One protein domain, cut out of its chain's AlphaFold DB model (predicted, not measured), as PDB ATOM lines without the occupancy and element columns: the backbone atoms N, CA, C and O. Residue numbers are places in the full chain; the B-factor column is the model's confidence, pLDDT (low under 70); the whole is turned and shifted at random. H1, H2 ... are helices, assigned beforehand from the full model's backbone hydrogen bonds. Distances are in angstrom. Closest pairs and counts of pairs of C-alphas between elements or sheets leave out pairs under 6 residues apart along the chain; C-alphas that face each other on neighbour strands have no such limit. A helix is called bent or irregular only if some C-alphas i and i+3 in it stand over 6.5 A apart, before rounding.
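What this domain is: This is residues 720 to 770 of the 1061 residues of a protein of Valsa malicola (UniProt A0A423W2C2). One long straight helix, H2, makes the length of a thin rod; at its first end sits the single short turn H1, and past its last end residues 757 to 763 fold the chain back to the short helix H3 beside the last part of H2. The middle of H2, residues 736 to 749, stands free. The printed part has 51 residues with three named helices, in the order H1, H2, H3, and no named strand; the class is all helix. It is extended, with a radius of gyration of the C-alphas of 16.4 A, and spans 46 by 21 by 15 A.

Where its parts are: Find C-alpha 723 at (164.145, 153.792, 92.784), where H1, residues 723 to 726, begins. Go on to C-alpha 729 at (153.973, 151.483, 85.820); from there H2, residues 729 to 756, runs 39.2 A to C-alpha 756 at (161.186, 112.931, 86.028). H2 is neither bent nor irregular, but only just: C-alphas 753 and 756 are 6.3 A apart. Then look for H3, residues 764 to 769, 9.0 A long, ending at C-alpha 769 at (154.119, 123.789, 100.436).

How they stand to each other: H1 is close to H2 but not clearly touching; their closest C-alphas, of Arg 725 and Gly 731, are 6.3 A apart. H3 is also close to H2 but not clearly touching, with the C-alphas of Gln 750 and Val 765 closest at 7.5 A. H2 and H3 run opposite ways at a shallow tilt of 19 degrees. H1 and H3 are apart. In H3 every O i to N i+4 pair is within hydrogen-bond range, in H2 20 of 24; H1 is too short for such a pair.

The domain as a whole: The C-alphas farthest apart, of Ser 724 and Lys 758, are 46.2 A from each other. The printed part has no cut; the link from H1 to H2 is tight, that from H2 to H3 short. The mean pLDDT of the printed part is 73.4, and you find values under 70 at residues 755 to 756, 758 to 760 and 762 to 770.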
ATOM      1  N   PHE A 720     170.838 146.936  88.003       72.62
ATOM      2  CA  PHE A 720     170.432 147.977  88.953       72.62
ATOM      3  C   PHE A 720     169.531 149.057  88.322       72.62
ATOM      4  O   PHE A 720     169.954 149.808  87.437       72.62
ATOM      5  N   MET A 721     168.304 149.191  88.838       71.38
ATOM      6  CA  MET A 721     167.393 150.289  88.506       71.38
ATOM      7  C   MET A 721     167.269 151.271  89.683       71.38
ATOM      8  O   MET A 721     166.958 150.853  90.797       71.38
ATOM      9  N   PRO A 722     167.453 152.590  89.469       76.38
ATOM     10  CA  PRO A 722     167.254 153.578  90.525       76.38
ATOM     11  C   PRO A 722     165.771 153.670  90.914       76.38
ATOM     12  O   PRO A 722     164.889 153.640  90.053       76.38
ATOM     13  N   ALA A 723     165.495 153.856  92.207       73.62
ATOM     14  CA  ALA A 723     164.145 153.792  92.784       73.62
ATOM     15  C   ALA A 723     163.115 154.764  92.163       73.62
ATOM     16  O   ALA A 723     161.913 154.520  92.243       73.62
ATOM     17  N   SER A 724     163.561 155.843  91.509       77.88
ATOM     18  CA  SER A 724     162.699 156.756  90.746       77.88
ATOM     19  C   SER A 724     162.121 156.132  89.468       77.88
ATOM     20  O   SER A 724     160.999 156.461  89.096       77.88
ATOM     21  N   ARG A 725     162.836 155.204  88.814       74.75
ATOM     22  CA  ARG A 725     162.313 154.431  87.671       74.75
ATOM     23  C   ARG A 725     161.435 153.261  88.104       74.75
ATOM     24  O   ARG A 725     160.492 152.937  87.390       74.75
ATOM     25  N   LEU A 726     161.717 152.662  89.262       73.19
ATOM     26  CA  LEU A 726     160.941 151.533  89.784       73.19
ATOM     27  C   LEU A 726     159.489 151.931  90.098       73.19
ATOM     28  O   LEU A 726     158.559 151.208  89.764       73.19
ATOM     29  N   LYS A 727     159.286 153.139  90.643       74.75
ATOM     30  CA  LYS A 727     157.970 153.729  90.970       74.75
ATOM     31  C   LYS A 727     157.175 154.230  89.745       74.75
ATOM     32  O   LYS A 727     156.418 155.189  89.842       74.75
ATOM     33  N   THR A 728     157.362 153.604  88.585       79.88
ATOM     34  CA  THR A 728     156.625 153.862  87.334       79.88
ATOM     35  C   THR A 728     155.886 152.582  86.936       79.88
ATOM     36  O   THR A 728     156.400 151.502  87.205       79.88
ATOM     37  N   ALA A 729     154.739 152.666  86.249       79.62
ATOM     38  CA  ALA A 729     153.973 151.483  85.820       79.62
ATOM     39  C   ALA A 729     154.849 150.414  85.124       79.62
ATOM     40  O   ALA A 729     154.915 149.285  85.589       79.62
ATOM     41  N   SER A 730     155.665 150.811  84.137       77.00
ATOM     42  CA  SER A 730     156.604 149.911  83.438       77.00
ATOM     43  C   SER A 730     157.730 149.323  84.319       77.00
ATOM     44  O   SER A 730     158.396 148.372  83.906       77.00
ATOM     45  N   GLY A 731     157.968 149.879  85.510       78.44
ATOM     46  CA  GLY A 731     158.844 149.308  86.539       78.44
ATOM     47  C   GLY A 731     158.129 148.246  87.378       78.44
ATOM     48  O   GLY A 731     158.682 147.177  87.607       78.44
ATOM     49  N   ILE A 732     156.865 148.482  87.737       78.50
ATOM     50  CA  ILE A 732     156.014 147.482  88.403       78.50
ATOM     51  C   ILE A 732     155.756 146.292  87.462       78.50
ATOM     52  O   ILE A 732     155.899 145.142  87.874       78.50
ATOM     53  N   ASP A 733     155.485 146.549  86.177       78.75
ATOM     54  CA  ASP A 733     155.341 145.512  85.145       78.75
ATOM     55  C   ASP A 733     156.608 144.651  85.009       78.75
ATOM     56  O   ASP A 733     156.522 143.455  84.726       78.75
ATOM     57  N   HIS A 734     157.794 145.242  85.186       75.19
ATOM     58  CA  HIS A 734     159.066 144.525  85.118       75.19
ATOM     59  C   HIS A 734     159.201 143.527  86.270       75.19
ATOM     60  O   HIS A 734     159.473 142.349  86.034       75.19
ATOM     61  N   ASP A 735     158.956 143.989  87.494       77.38
ATOM     62  CA  ASP A 735     159.119 143.179  88.697       77.38
ATOM     63  C   ASP A 735     158.020 142.110  88.799       77.38
ATOM     64  O   ASP A 735     158.313 140.966  89.141       77.38
ATOM     65  N   TYR A 736     156.787 142.420  88.379       83.44
ATOM     66  CA  TYR A 736     155.717 141.428  88.224       83.44
ATOM     67  C   TYR A 736     156.102 140.320  87.229       83.44
ATOM     68  O   TYR A 736     156.004 139.134  87.543       83.44
ATOM     69  N   ASN A 737     156.621 140.679  86.048       81.25
ATOM     70  CA  ASN A 737     157.076 139.688  85.067       81.25
ATOM     71  C   ASN A 737     158.262 138.845  85.568       81.25
ATOM     72  O   ASN A 737     158.387 137.690  85.158       81.25
ATOM     73  N   PHE A 738     159.117 139.396  86.436       80.94
ATOM     74  CA  PHE A 738     160.221 138.672  87.070       80.94
ATOM     75  C   PHE A 738     159.726 137.689  88.140       80.94
ATOM     76  O   PHE A 738     160.054 136.505  88.071       80.94
ATOM     77  N   LEU A 739     158.875 138.136  89.069       82.31
ATOM     78  CA  LEU A 739     158.287 137.287  90.111       82.31
ATOM     79  C   LEU A 739     157.473 136.140  89.499       82.31
ATOM     80  O   LEU A 739     157.738 134.976  89.787       82.31
ATOM     81  N   SER A 740     156.591 136.436  88.540       81.19
ATOM     82  CA  SER A 740     155.833 135.396  87.843       81.19
ATOM     83  C   SER A 740     156.681 134.494  86.944       81.19
ATOM     84  O   SER A 740     156.208 133.429  86.547       81.19
ATOM     85  N   ALA A 741     157.920 134.870  86.602       78.62
ATOM     86  CA  ALA A 741     158.868 133.952  85.972       78.62
ATOM     87  C   ALA A 741     159.508 133.001  86.997       78.62
ATOM     88  O   ALA A 741     159.652 131.823  86.684       78.62
ATOM     89  N   ILE A 742     159.821 133.477  88.211       80.69
ATOM     90  CA  ILE A 742     160.316 132.647  89.323       80.69
ATOM     91  C   ILE A 742     159.261 131.620  89.745       80.69
ATOM     92  O   ILE A 742     159.585 130.441  89.847       80.69
ATOM     93  N   GLU A 743     157.999 132.028  89.913       82.31
ATOM     94  CA  GLU A 743     156.881 131.112  90.202       82.31
ATOM     95  C   GLU A 743     156.794 130.009  89.135       82.31
ATOM     96  O   GLU A 743     156.834 128.820  89.444       82.31
ATOM     97  N   ARG A 744     156.828 130.392  87.852       84.56
ATOM     98  CA  ARG A 744     156.848 129.452  86.719       84.56
ATOM     99  C   ARG A 744     158.135 128.627  86.591       84.56
ATOM    100  O   ARG A 744     158.164 127.731  85.749       84.56
ATOM    101  N   GLU A 745     159.202 128.918  87.332       80.75
ATOM    102  CA  GLU A 745     160.425 128.101  87.423       80.75
ATOM    103  C   GLU A 745     160.334 127.129  88.614       80.75
ATOM    104  O   GLU A 745     160.616 125.943  88.448       80.75
ATOM    105  N   ARG A 746     159.832 127.591  89.773       81.12
ATOM    106  CA  ARG A 746     159.482 126.749  90.933       81.12
ATOM    107  C   ARG A 746     158.511 125.647  90.524       81.12
ATOM    108  O   ARG A 746     158.819 124.478  90.716       81.12
ATOM    109  N   ASP A 747     157.396 126.003  89.889       80.31
ATOM    110  CA  ASP A 747     156.341 125.064  89.485       80.31
ATOM    111  C   ASP A 747     156.807 124.067  88.403       80.31
ATOM    112  O   ASP A 747     156.150 123.053  88.157       80.31
ATOM    113  N   ARG A 748     157.926 124.350  87.716       83.75
ATOM    114  CA  ARG A 748     158.598 123.388  86.828       83.75
ATOM    115  C   ARG A 748     159.511 122.464  87.621       83.75
ATOM    116  O   ARG A 748     159.278 121.267  87.587       83.75
ATOM    117  N   ASN A 749     160.421 123.001  88.437       77.50
ATOM    118  CA  ASN A 749     161.255 122.194  89.339       77.50
ATOM    119  C   ASN A 749     160.418 121.244  90.222       77.50
ATOM    120  O   ASN A 749     160.822 120.111  90.464       77.50
ATOM    121  N   GLN A 750     159.236 121.684  90.659       74.69
ATOM    122  CA  GLN A 750     158.282 120.886  91.430       74.69
ATOM    123  C   GLN A 750     157.764 119.668  90.646       74.69
ATOM    124  O   GLN A 750     157.663 118.582  91.215       74.69
ATOM    125  N   ARG A 751     157.496 119.816  89.339       77.12
ATOM    126  CA  ARG A 751     157.157 118.694  88.447       77.12
ATOM    127  C   ARG A 751     158.376 117.828  88.152       77.12
ATOM    128  O   ARG A 751     158.295 116.626  88.358       77.12
ATOM    129  N   ASP A 752     159.520 118.408  87.790       80.00
ATOM    130  CA  ASP A 752     160.771 117.672  87.539       80.00
ATOM    131  C   ASP A 752     161.178 116.783  88.738       80.00
ATOM    132  O   ASP A 752     161.692 115.677  88.564       80.00
ATOM    133  N   MET A 753     160.936 117.234  89.977       71.56
ATOM    134  CA  MET A 753     161.203 116.464  91.201       71.56
ATOM    135  C   MET A 753     160.275 115.252  91.392       71.56
ATOM    136  O   MET A 753     160.715 114.247  91.959       71.56
ATOM    137  N   VAL A 754     159.030 115.334  90.915       75.06
ATOM    138  CA  VAL A 754     157.991 114.301  91.068       75.06
ATOM    139  C   VAL A 754     157.933 113.362  89.861       75.06
ATOM    140  O   VAL A 754     157.958 112.145  90.024       75.06
ATOM    141  N   GLU A 755     157.851 113.912  88.652       69.62
ATOM    142  CA  GLU A 755     157.591 113.186  87.404       69.62
ATOM    143  C   GLU A 755     158.876 112.545  86.851       69.62
ATOM    144  O   GLU A 755     158.942 111.321  86.690       69.62
ATOM    145  N   ASP A 756     159.916 113.359  86.631       64.12
ATOM    146  CA  ASP A 756     161.186 112.931  86.028       64.12
ATOM    147  C   ASP A 756     162.119 112.256  87.045       64.12
ATOM    148  O   ASP A 756     162.674 111.187  86.777       64.12
ATOM    149  N   ARG A 757     162.305 112.866  88.225       70.25
ATOM    150  CA  ARG A 757     163.263 112.387  89.243       70.25
ATOM    151  C   ARG A 757     162.666 111.455  90.292       70.25
ATOM    152  O   ARG A 757     163.423 110.690  90.885       70.25
ATOM    153  N   LYS A 758     161.348 111.506  90.518       69.19
ATOM    154  CA  LYS A 758     160.602 110.627  91.446       69.19
ATOM    155  C   LYS A 758     161.183 110.583  92.865       69.19
ATOM    156  O   LYS A 758     161.154 109.544  93.519       69.19
ATOM    157  N   LEU A 759     161.727 111.711  93.330       65.56
ATOM    158  CA  LEU A 759     162.342 111.831  94.659       65.56
ATOM    159  C   LEU A 759     161.300 112.007  95.771       65.56
ATOM    160  O   LEU A 759     161.569 111.670  96.918       65.56
ATOM    161  N   PHE A 760     160.120 112.513  95.412       63.00
ATOM    162  CA  PHE A 760     158.955 112.696  96.274       63.00
ATOM    163  C   PHE A 760     157.688 112.448  95.448       63.00
ATOM    164  O   PHE A 760     157.689 112.655  94.231       63.00
ATOM    165  N   THR A 761     156.594 112.036  96.082       71.38
ATOM    166  CA  THR A 761     155.289 111.933  95.414       71.38
ATOM    167  C   THR A 761     154.614 113.301  95.280       71.38
ATOM    168  O   THR A 761     154.823 114.205  96.089       71.38
ATOM    169  N   GLU A 762     153.709 113.450  94.304       62.97
ATOM    170  CA  GLU A 762     152.932 114.689  94.073       62.97
ATOM    171  C   GLU A 762     152.032 115.095  95.263       62.97
ATOM    172  O   GLU A 762     151.435 116.176  95.278       62.97
ATOM    173  N   ARG A 763     151.912 114.211  96.260       61.19
ATOM    174  CA  ARG A 763     151.246 114.460  97.534       61.19
ATOM    175  C   ARG A 763     152.211 115.036  98.567       61.19
ATOM    176  O   ARG A 763     151.909 116.074  99.143       61.19
ATOM    177  N   GLU A 764     153.372 114.414  98.771       64.56
ATOM    178  CA  GLU A 764     154.370 114.868  99.753       64.56
ATOM    179  C   GLU A 764     154.878 116.278  99.443       64.56
ATOM    180  O   GLU A 764     155.001 117.092 100.353       64.56
ATOM    181  N   VAL A 765     155.090 116.612  98.163       62.56
ATOM    182  CA  VAL A 765     155.540 117.964  97.784       62.56
ATOM    183  C   VAL A 765     154.441 119.016  98.002       62.56
ATOM    184  O   VAL A 765     154.750 120.146  98.370       62.56
ATOM    185  N   ARG A 766     153.153 118.653  97.881       61.00
ATOM    186  CA  ARG A 766     152.049 119.537  98.307       61.00
ATOM    187  C   ARG A 766     151.983 119.674  99.825       61.00
ATOM    188  O   ARG A 766     151.815 120.782 100.308       61.00
ATOM    189  N   GLU A 767     152.179 118.584 100.566       60.38
ATOM    190  CA  GLU A 767     152.218 118.591 102.036       60.38
ATOM    191  C   GLU A 767     153.460 119.318 102.615       60.38
ATOM    192  O   GLU A 767     153.513 119.534 103.830       60.38
ATOM    193  N   MET A 768     154.434 119.707 101.774       56.34
ATOM    194  CA  MET A 768     155.564 120.597 102.101       56.34
ATOM    195  C   MET A 768     155.266 122.083 101.839       56.34
ATOM    196  O   MET A 768     155.625 122.911 102.674       56.34
ATOM    197  N   ASP A 769     154.592 122.419 100.733       52.62
ATOM    198  CA  ASP A 769     154.119 123.789 100.436       52.62
ATOM    199  C   ASP A 769     152.896 124.199 101.291       52.62
ATOM    200  O   ASP A 769     152.414 125.332 101.220       52.62
ATOM    201  N   ASP A 770     152.372 123.274 102.099       52.44
ATOM    202  CA  ASP A 770     151.133 123.425 102.855       52.44
ATOM    203  C   ASP A 770     151.289 124.380 104.055       52.44
ATOM    204  O   ASP A 770     151.519 123.972 105.202       52.44
TER     205      ASP A 770